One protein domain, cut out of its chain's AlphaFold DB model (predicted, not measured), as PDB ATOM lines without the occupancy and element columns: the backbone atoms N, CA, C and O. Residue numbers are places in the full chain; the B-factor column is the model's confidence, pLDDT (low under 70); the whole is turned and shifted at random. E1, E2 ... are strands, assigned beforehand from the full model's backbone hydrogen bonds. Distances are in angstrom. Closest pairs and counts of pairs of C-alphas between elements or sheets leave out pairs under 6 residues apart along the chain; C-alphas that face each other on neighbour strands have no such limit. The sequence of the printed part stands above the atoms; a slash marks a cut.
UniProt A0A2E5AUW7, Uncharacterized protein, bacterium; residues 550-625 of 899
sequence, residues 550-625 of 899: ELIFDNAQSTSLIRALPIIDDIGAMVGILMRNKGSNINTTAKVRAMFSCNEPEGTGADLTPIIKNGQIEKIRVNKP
ATOM      1  N   GLU A 550     137.931 101.862 176.989       68.25
ATOM      2  CA  GLU A 550     138.984 102.527 176.226       68.25
ATOM      3  C   GLU A 550     139.367 103.851 176.910       68.25
ATOM      4  O   GLU A 550     138.507 104.649 177.300       68.25
ATOM      5  N   LEU A 551     140.670 104.108 177.052       76.25
ATOM      6  CA  LEU A 551     141.180 105.399 177.515       76.25
ATOM      7  C   LEU A 551     141.165 106.381 176.340       76.25
ATOM      8  O   LEU A 551     142.073 106.390 175.509       76.25
ATOM      9  N   ILE A 552     140.113 107.194 176.263       78.31
ATOM     10  CA  ILE A 552     139.962 108.208 175.217       78.31
ATOM     11  C   ILE A 552     140.676 109.490 175.647       78.31
ATOM     12  O   ILE A 552     140.509 109.960 176.774       78.31
ATOM     13  N   PHE A 553     141.492 110.023 174.734       80.19
ATOM     14  CA  PHE A 553     142.349 111.187 174.939       80.19
ATOM     15  C   PHE A 553     141.777 112.421 174.234       80.19
ATOM     16  O   PHE A 553     141.986 112.619 173.035       80.19
ATOM     17  N   ASP A 554     141.063 113.258 174.981       75.81
ATOM     18  CA  ASP A 554     140.502 114.502 174.458       75.81
ATOM     19  C   ASP A 554     141.606 115.559 174.294       75.81
ATOM     20  O   ASP A 554     142.521 115.649 175.113       75.81
ATOM     21  N   ASN A 555     141.520 116.372 173.235       72.00
ATOM     22  CA  ASN A 555     142.413 117.512 172.962       72.00
ATOM     23  C   ASN A 555     143.933 117.194 172.960       72.00
ATOM     24  O   ASN A 555     144.770 118.077 173.142       72.00
ATOM     25  N   ALA A 556     144.315 115.932 172.729       72.31
ATOM     26  CA  ALA A 556     145.713 115.505 172.807       72.31
ATOM     27  C   ALA A 556     146.601 115.971 171.642       72.31
ATOM     28  O   ALA A 556     147.809 116.067 171.820       72.31
ATOM     29  N   GLN A 557     146.019 116.256 170.469       73.75
ATOM     30  CA  GLN A 557     146.696 116.806 169.274       73.75
ATOM     31  C   GLN A 557     147.956 116.036 168.803       73.75
ATOM     32  O   GLN A 557     148.798 116.581 168.093       73.75
ATOM     33  N   SER A 558     148.078 114.756 169.175       77.62
ATOM     34  CA  SER A 558     149.309 113.977 169.006       77.62
ATOM     35  C   SER A 558     149.705 113.753 167.546       77.62
ATOM     36  O   SER A 558     148.894 113.306 166.736       77.62
ATOM     37  N   THR A 559     150.989 113.944 167.234       74.19
ATOM     38  CA  THR A 559     151.582 113.607 165.926       74.19
ATOM     39  C   THR A 559     152.053 112.152 165.806       74.19
ATOM     40  O   THR A 559     152.480 111.736 164.732       74.19
ATOM     41  N   SER A 560     151.980 111.363 166.880       78.06
ATOM     42  CA  SER A 560     152.253 109.916 166.871       78.06
ATOM     43  C   SER A 560     151.246 109.149 167.729       78.06
ATOM     44  O   SER A 560     150.453 109.747 168.459       78.06
ATOM     45  N   LEU A 561     151.255 107.816 167.647       77.81
ATOM     46  CA  LEU A 561     150.298 106.984 168.370       77.81
ATOM     47  C   LEU A 561     150.412 107.191 169.894       77.81
ATOM     48  O   LEU A 561     151.511 107.190 170.462       77.81
ATOM     49  N   ILE A 562     149.260 107.328 170.551       82.62
ATOM     50  CA  ILE A 562     149.127 107.157 171.999       82.62
ATOM     51  C   ILE A 562     148.596 105.741 172.229       82.62
ATOM     52  O   ILE A 562     147.599 105.355 171.622       82.62
ATOM     53  N   ARG A 563     149.236 104.970 173.110       83.56
ATOM     54  CA  ARG A 563     148.723 103.675 173.578       83.56
ATOM     55  C   ARG A 563     148.905 103.586 175.087       83.56
ATOM     56  O   ARG A 563     150.037 103.585 175.571       83.56
ATOM     57  N   ALA A 564     147.792 103.510 175.807       86.12
ATOM     58  CA  ALA A 564     147.726 103.399 177.257       86.12
ATOM     59  C   ALA A 564     146.725 102.300 177.622       86.12
ATOM     60  O   ALA A 564     145.677 102.205 176.987       86.12
ATOM     61  N   LEU A 565     147.054 101.481 178.618       86.00
ATOM     62  CA  LEU A 565     146.266 100.315 179.015       86.00
ATOM     63  C   LEU A 565     145.896 100.432 180.499       86.00
ATOM     64  O   LEU A 565     146.811 100.505 181.325       86.00
ATOM     65  N   PRO A 566     144.604 100.474 180.866       83.62
ATOM     66  CA  PRO A 566     144.194 100.434 182.261       83.62
ATOM     67  C   PRO A 566     144.552  99.083 182.885       83.62
ATOM     68  O   PRO A 566     144.479  98.039 182.236       83.62
ATOM     69  N   ILE A 567     144.931  99.127 184.156       82.19
ATOM     70  CA  ILE A 567     145.197  97.970 185.004       82.19
ATOM     71  C   ILE A 567     144.048  97.890 186.006       82.19
ATOM     72  O   ILE A 567     143.787  98.860 186.725       82.19
ATOM     73  N   ILE A 568     143.335  96.767 185.997       72.06
ATOM     74  CA  ILE A 568     142.041  96.587 186.662       72.06
ATOM     75  C   ILE A 568     142.155  95.449 187.683       72.06
ATOM     76  O   ILE A 568     142.707  94.393 187.367       72.06
ATOM     77  N   ASP A 569     141.675  95.668 188.906       66.81
ATOM     78  CA  ASP A 569     141.648  94.654 189.970       66.81
ATOM     79  C   ASP A 569     140.408  93.739 189.912       66.81
ATOM     80  O   ASP A 569     139.559  93.860 189.029       66.81
ATOM     81  N   ASP A 570     140.315  92.790 190.843       58.38
ATOM     82  CA  ASP A 570     139.266  91.763 190.916       58.38
ATOM     83  C   ASP A 570     137.859  92.311 191.223       58.38
ATOM     84  O   ASP A 570     136.867  91.637 190.936       58.38
ATOM     85  N   ILE A 571     137.754  93.543 191.735       48.94
ATOM     86  CA  ILE A 571     136.480  94.250 191.956       48.94
ATOM     87  C   ILE A 571     136.136  95.233 190.823       48.94
ATOM     88  O   ILE A 571     135.148  95.975 190.910       48.94
ATOM     89  N   GLY A 572     136.924  95.250 189.747       54.16
ATOM     90  CA  GLY A 572     136.711  96.132 188.605       54.16
ATOM     91  C   GLY A 572     137.040  97.594 188.906       54.16
ATOM     92  O   GLY A 572     136.351  98.489 188.412       54.16
ATOM     93  N   ALA A 573     138.040  97.872 189.741       62.38
ATOM     94  CA  ALA A 573     138.561  99.211 189.994       62.38
ATOM     95  C   ALA A 573     139.866  99.439 189.209       62.38
ATOM     96  O   ALA A 573     140.720  98.558 189.101       62.38
ATOM     97  N   MET A 574     140.037 100.631 188.630       74.88
ATOM     98  CA  MET A 574     141.219 100.964 187.825       74.88
ATOM     99  C   MET A 574     142.385 101.381 188.730       74.88
ATOM    100  O   MET A 574     142.571 102.562 189.003       74.88
ATOM    101  N   VAL A 575     143.169 100.419 189.216       78.94
ATOM    102  CA  VAL A 575     144.276 100.652 190.168       78.94
ATOM    103  C   VAL A 575     145.527 101.280 189.544       78.94
ATOM    104  O   VAL A 575     146.356 101.847 190.256       78.94
ATOM    105  N   GLY A 576     145.671 101.221 188.217       85.31
ATOM    106  CA  GLY A 576     146.820 101.778 187.504       85.31
ATOM    107  C   GLY A 576     146.585 101.923 186.001       85.31
ATOM    108  O   GLY A 576     145.558 101.503 185.476       85.31
ATOM    109  N   ILE A 577     147.543 102.531 185.297       88.19
ATOM    110  CA  ILE A 577     147.548 102.652 183.830       88.19
ATOM    111  C   ILE A 577     148.984 102.491 183.315       88.19
ATOM    112  O   ILE A 577     149.866 103.274 183.676       88.19
ATOM    113  N   LEU A 578     149.215 101.518 182.432       87.62
ATOM    114  CA  LEU A 578     150.484 101.326 181.729       87.62
ATOM    115  C   LEU A 578     150.515 102.165 180.445       87.62
ATOM    116  O   LEU A 578     149.749 101.920 179.513       87.62
ATOM    117  N   MET A 579     151.454 103.108 180.352       86.56
ATOM    118  CA  MET A 579     151.792 103.761 179.083       86.56
ATOM    119  C   MET A 579     152.690 102.854 178.237       86.56
ATOM    120  O   MET A 579     153.732 102.405 178.711       86.56
ATOM    121  N   ARG A 580     152.328 102.653 176.966       81.19
ATOM    122  CA  ARG A 580     153.198 102.073 175.932       81.19
ATOM    123  C   ARG A 580     153.737 103.168 175.021       81.19
ATOM    124  O   ARG A 580     154.870 103.608 175.181       81.19
ATOM    125  N   ASN A 581     152.883 103.701 174.149       82.12
ATOM    126  CA  ASN A 581     153.268 104.761 173.221       82.12
ATOM    127  C   ASN A 581     152.796 106.107 173.792       82.12
ATOM    128  O   ASN A 581     151.607 106.312 174.034       82.12
ATOM    129  N   LYS A 582     153.743 107.013 174.078       86.38
ATOM    130  CA  LYS A 582     153.521 108.256 174.852       86.38
ATOM    131  C   LYS A 582     152.974 109.442 174.039       86.38
ATOM    132  O   LYS A 582     152.846 110.545 174.574       86.38
ATOM    133  N   GLY A 583     152.672 109.224 172.758       83.19
ATOM    134  CA  GLY A 583     152.385 110.286 171.792       83.19
ATOM    135  C   GLY A 583     153.573 111.222 171.531       83.19
ATOM    136  O   GLY A 583     154.710 110.943 171.923       83.19
ATOM    137  N   SER A 584     153.311 112.327 170.834       81.81
ATOM    138  CA  SER A 584     154.267 113.410 170.562       81.81
ATOM    139  C   SER A 584     153.527 114.706 170.220       81.81
ATOM    140  O   SER A 584     152.445 114.651 169.645       81.81
ATOM    141  N   ASN A 585     154.102 115.864 170.563       80.88
ATOM    142  CA  ASN A 585     153.452 117.183 170.470       80.88
ATOM    143  C   ASN A 585     152.134 117.302 171.269       80.88
ATOM    144  O   ASN A 585     151.240 118.059 170.907       80.88
ATOM    145  N   ILE A 586     152.036 116.578 172.389       80.81
ATOM    146  CA  ILE A 586     150.873 116.600 173.282       80.81
ATOM    147  C   ILE A 586     150.707 117.977 173.933       80.81
ATOM    148  O   ILE A 586     151.599 118.450 174.644       80.81
ATOM    149  N   ASN A 587     149.542 118.591 173.726       75.94
ATOM    150  CA  ASN A 587     149.150 119.845 174.367       75.94
ATOM    151  C   ASN A 587     148.840 119.622 175.861       75.94
ATOM    152  O   ASN A 587     148.212 118.633 176.226       75.94
ATOM    153  N   THR A 588     149.222 120.555 176.737       71.62
ATOM    154  CA  THR A 588     148.977 120.483 178.192       71.62
ATOM    155  C   THR A 588     147.499 120.515 178.589       71.62
ATOM    156  O   THR A 588     147.184 120.244 179.741       71.62
ATOM    157  N   THR A 589     146.592 120.842 177.663       70.50
ATOM    158  CA  THR A 589     145.132 120.753 177.856       70.50
ATOM    159  C   THR A 589     144.553 119.376 177.522       70.50
ATOM    160  O   THR A 589     143.334 119.219 177.533       70.50
ATOM    161  N   ALA A 590     145.384 118.384 177.190       77.44
ATOM    162  CA  ALA A 590     144.911 117.035 176.917       77.44
ATOM    163  C   ALA A 590     144.303 116.397 178.175       77.44
ATOM    164  O   ALA A 590     144.899 116.430 179.254       77.44
ATOM    165  N   LYS A 591     143.143 115.762 178.025       80.12
ATOM    166  CA  LYS A 591     142.472 115.000 179.086       80.12
ATOM    167  C   LYS A 591     142.443 113.521 178.735       80.12
ATOM    168  O   LYS A 591     142.637 113.140 177.584       80.12
ATOM    169  N   VAL A 592     142.192 112.680 179.734       83.25
ATOM    170  CA  VAL A 592     141.940 111.253 179.523       83.25
ATOM    171  C   VAL A 592     140.728 110.812 180.327       83.25
ATOM    172  O   VAL A 592     140.559 111.191 181.486       83.25
ATOM    173  N   ARG A 593     139.869 110.016 179.697       78.12
ATOM    174  CA  ARG A 593     138.607 109.535 180.258       78.12
ATOM    175  C   ARG A 593     138.429 108.059 179.930       78.12
ATOM    176  O   ARG A 593     138.556 107.660 178.776       78.12
ATOM    177  N   ALA A 594     138.099 107.259 180.941       69.25
ATOM    178  CA  ALA A 594     137.649 105.890 180.728       69.25
ATOM    179  C   ALA A 594     136.273 105.927 180.045       69.25
ATOM    180  O   ALA A 594     135.302 106.431 180.618       69.25
ATOM    181  N   MET A 595     136.189 105.431 178.812       62.78
ATOM    182  CA  MET A 595     134.951 105.353 178.044       62.78
ATOM    183  C   MET A 595     134.663 103.925 177.612       62.78
ATOM    184  O   MET A 595     135.448 103.302 176.908       62.78
ATOM    185  N   PHE A 596     133.476 103.447 177.961       55.12
ATOM    186  CA  PHE A 596     132.960 102.197 177.428       55.12
ATOM    187  C   PHE A 596     132.615 102.361 175.946       55.12
ATOM    188  O   PHE A 596     131.962 103.332 175.548       55.12
ATOM    189  N   SER A 597     133.008 101.389 175.128       49.22
ATOM    190  CA  SER A 597     132.623 101.309 173.714       49.22
ATOM    191  C   SER A 597     131.166 100.851 173.489       49.22
ATOM    192  O   SER A 597     130.703 100.825 172.346       49.22
ATOM    193  N   CYS A 598     130.425 100.549 174.563       47.88
ATOM    194  CA  CYS A 598     129.088  99.949 174.566       47.88
ATOM    195  C   CYS A 598     127.957 100.888 175.050       47.88
ATOM    196  O   CYS A 598     128.182 102.047 175.394       47.88
ATOM    197  N   ASN A 599     126.716 100.383 175.030       42.84
ATOM    198  CA  ASN A 599     125.499 101.168 175.291       42.84
ATOM    199  C   ASN A 599     125.095 101.261 176.775       42.84
ATOM    200  O   ASN A 599     124.322 102.153 177.123       42.84
ATOM    201  N   GLU A 600     125.581 100.360 177.630       41.81
ATOM    202  CA  GLU A 600     125.269 100.317 179.064       41.81
ATOM    203  C   GLU A 600     126.598 100.348 179.845       41.81
ATOM    204  O   GLU A 600     127.394  99.421 179.706       41.81
ATOM    205  N   PRO A 601     126.907 101.429 180.590       45.81
ATOM    206  CA  PRO A 601     128.182 101.561 181.288       45.81
ATOM    207  C   PRO A 601     128.169 100.765 182.598       45.81
ATOM    208  O   PRO A 601     127.480 101.135 183.546       45.81
ATOM    209  N   GLU A 602     128.956  99.692 182.655       47.91
ATOM    210  CA  GLU A 602     129.042  98.812 183.831       47.91
ATOM    211  C   GLU A 602     129.816  99.453 184.997       47.91
ATOM    212  O   GLU A 602     129.480  99.231 186.161       47.91
ATOM    213  N   GLY A 603     130.805 100.305 184.695       53.16
ATOM    214  CA  GLY A 603     131.654 100.961 185.690       53.16
ATOM    215  C   GLY A 603     131.537 102.481 185.711       53.16
ATOM    216  O   GLY A 603     131.242 103.124 184.702       53.16
ATOM    217  N   THR A 604     131.783 103.090 186.869       53.75
ATOM    218  CA  THR A 604     131.711 104.551 187.047       53.75
ATOM    219  C   THR A 604     132.721 105.067 188.074       53.75
ATOM    220  O   THR A 604     133.257 104.323 188.894       53.75
ATOM    221  N   GLY A 605     132.962 106.383 188.052       58.69
ATOM    222  CA  GLY A 605     133.659 107.090 189.130       58.69
ATOM    223  C   GLY A 605     135.185 107.154 189.038       58.69
ATOM    224  O   GLY A 605     135.788 107.743 189.936       58.69
ATOM    225  N   ALA A 606     135.814 106.607 187.989       66.44
ATOM    226  CA  ALA A 606     137.233 106.860 187.747       66.44
ATOM    227  C   ALA A 606     137.483 108.339 187.410       66.44
ATOM    228  O   ALA A 606     136.718 108.974 186.681       66.44
ATOM    229  N   ASP A 607     138.572 108.871 187.949       81.19
ATOM    230  CA  ASP A 607     138.991 110.269 187.865       81.19
ATOM    231  C   ASP A 607     140.485 110.245 187.528       81.19
ATOM    232  O   ASP A 607     141.282 109.717 188.306       81.19
ATOM    233  N   LEU A 608     140.849 110.705 186.329       83.19
ATOM    234  CA  LEU A 608     142.150 110.453 185.707       83.19
ATOM    235  C   LEU A 608     142.803 111.765 185.255       83.19
ATOM    236  O   LEU A 608     142.125 112.691 184.809       83.19
ATOM    237  N   THR A 609     144.131 111.848 185.317       84.56
ATOM    238  CA  THR A 609     144.886 113.026 184.855       84.56
ATOM    239  C   THR A 609     146.160 112.600 184.121       84.56
ATOM    240  O   THR A 609     146.999 111.923 184.719       84.56
ATOM    241  N   PRO A 610     146.349 112.972 182.841       86.75
ATOM    242  CA  PRO A 610     147.592 112.698 182.133       86.75
ATOM    243  C   PRO A 610     148.685 113.668 182.604       86.75
ATOM    244  O   PRO A 610     148.478 114.878 182.659       86.75
ATOM    245  N   ILE A 611     149.863 113.143 182.932       83.88
ATOM    246  CA  ILE A 611     151.023 113.947 183.331       83.88
ATOM    247  C   ILE A 611     151.870 114.196 182.081       83.88
ATOM    248  O   ILE A 611     152.472 113.272 181.529       83.88
ATOM    249  N   ILE A 612     151.865 115.440 181.601       82.25
ATOM    250  CA  ILE A 612     152.390 115.818 180.280       82.25
ATOM    251  C   ILE A 612     153.697 116.592 180.437       82.25
ATOM    252  O   ILE A 612     153.779 117.560 181.191       82.25
ATOM    253  N   LYS A 613     154.733 116.169 179.711       81.81
ATOM    254  CA  LYS A 613     156.107 116.663 179.856       81.81
ATOM    255  C   LYS A 613     156.811 116.608 178.510       81.81
ATOM    256  O   LYS A 613     156.729 115.602 177.814       81.81
ATOM    257  N   ASN A 614     157.479 117.694 178.124       81.69
ATOM    258  CA  ASN A 614     158.179 117.818 176.835       81.69
ATOM    259  C   ASN A 614     157.313 117.448 175.603       81.69
ATOM    260  O   ASN A 614     157.831 116.940 174.612       81.69
ATOM    261  N   GLY A 615     155.993 117.673 175.665       79.31
ATOM    262  CA  GLY A 615     155.061 117.301 174.593       79.31
ATOM    263  C   GLY A 615     154.771 115.796 174.484       79.31
ATOM    264  O   GLY A 615     154.419 115.328 173.404       79.31
ATOM    265  N   GLN A 616     154.926 115.029 175.565       84.75
ATOM    266  CA  GLN A 616     154.576 113.607 175.659       84.75
ATOM    267  C   GLN A 616     153.792 113.327 176.948       84.75
ATOM    268  O   GLN A 616     153.984 114.015 177.952       84.75
ATOM    269  N   ILE A 617     152.941 112.298 176.949       85.12
ATOM    270  CA  ILE A 617     152.286 111.797 178.169       85.12
ATOM    271  C   ILE A 617     153.298 110.910 178.896       85.12
ATOM    272  O   ILE A 617     153.541 109.772 178.494       85.12
ATOM    273  N   GLU A 618     153.929 111.428 179.951       84.69
ATOM    274  CA  GLU A 618     154.947 110.691 180.705       84.69
ATOM    275  C   GLU A 618     154.331 109.476 181.411       84.69
ATOM    276  O   GLU A 618     154.913 108.387 181.361       84.69
ATOM    277  N   LYS A 619     153.152 109.678 182.010       86.31
ATOM    278  CA  LYS A 619     152.312 108.700 182.718       86.31
ATOM    279  C   LYS A 619     150.895 109.256 182.903       86.31
ATOM    280  O   LYS A 619     150.638 110.414 182.573       86.31
ATOM    281  N   ILE A 620     149.983 108.457 183.451       86.12
ATOM    282  CA  ILE A 620     148.623 108.891 183.798       86.12
ATOM    283  C   ILE A 620     148.369 108.573 185.266       86.12
ATOM    284  O   ILE A 620     148.588 107.447 185.711       86.12
ATOM    285  N   ARG A 621     147.926 109.580 186.017       87.31
ATOM    286  CA  ARG A 621     147.558 109.463 187.424       87.31
ATOM    287  C   ARG A 621     146.092 109.069 187.554       87.31
ATOM    288  O   ARG A 621     145.229 109.658 186.905       87.31
ATOM    289  N   VAL A 622     145.828 108.114 188.438       84.62
ATOM    290  CA  VAL A 622     144.485 107.730 188.874       84.62
ATOM    291  C   VAL A 622     144.163 108.518 190.146       84.62
ATOM    292  O   VAL A 622     144.591 108.136 191.229       84.62
ATOM    293  N   ASN A 623     143.427 109.625 190.037       79.25
ATOM    294  CA  ASN A 623     142.958 110.386 191.204       79.25
ATOM    295  C   ASN A 623     141.905 109.588 191.993       79.25
ATOM    296  O   ASN A 623     141.844 109.669 193.217       79.25
ATOM    297  N   LYS A 624     141.056 108.831 191.283       79.50
ATOM    298  CA  LYS A 624     140.107 107.853 191.840       79.50
ATOM    299  C   LYS A 624     140.013 106.661 190.883       79.50
ATOM    300  O   LYS A 624     139.909 106.899 189.679       79.50
ATOM    301  N   PRO A 625     140.001 105.408 191.372       63.12
ATOM    302  CA  PRO A 625     139.992 104.226 190.507       63.12
ATOM    303  C   PRO A 625     138.606 103.904 189.922       63.12
ATOM    304  O   PRO A 625     138.507 103.161 188.948       63.12
TER     305      PRO A 625
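Overview. This is residues 550 to 625 of the 899 residues of an uncharacterized protein of bacterium (UniProt A0A2E5AUW7). Six strands form a small, loosely closed barrel of three antiparallel pairs, ringed in the order E1, E2, E3, E6, E5, E4 and back to E1. The hairpins E2-E3 and E5-E6 meet side by side through E3 and E6, E4 meets E5, and the ring is thinnest between E1 and E2. The printed part has 76 residues with six named strands, E1 to E6, and no named helix; it is all strand, in three antiparallel sheets of two. It is compact, with a radius of gyration of the C-alphas of 12.4 A, and only just elongated, spanning 35 by 23 by 19 A.

Arrangement. E1, residues 550 to 554, is antiparallel to E4, residues 591 to 596, at 145 degrees; N 552 and O 593 are 3.0 A apart. E2, residues 562 to 568, and E3, residues 574 to 582, form an antiparallel hairpin, with N 567 and O 576 at 2.8 A. E5, residues 604 to 613, and E6, residues 616 to 625, form another, with N 609 and O 621 at 2.9 A. The closest C-alphas of E3 and E6 are those of Met 574 and Pro 625, 4.4 A; of E4 and E5, Val 592 and Leu 608, 6.2 A; of E1 and E2, Leu 551 and Ala 564, 6.8 A. E2 and E6 are near each other; E1 and E6 are apart.

Along the chain. E1 begins at C-alpha 550 (138.984, 102.527, 176.226) and is 12.2 A long. E2 is 19.4 A, E3 19.3 A, E4 16.0 A, E5 28.2 A and E6 22.8 A, ending at C-alpha 625 (139.992, 104.226, 190.507).

Size, cuts and confidence. The C-alphas farthest apart, Glu 600 and Asn 614, are 37.3 A apart. The printed part has no cut and no long link. The pLDDT is under 70 at residues 550, 569 to 573, 594 to 606 and 625.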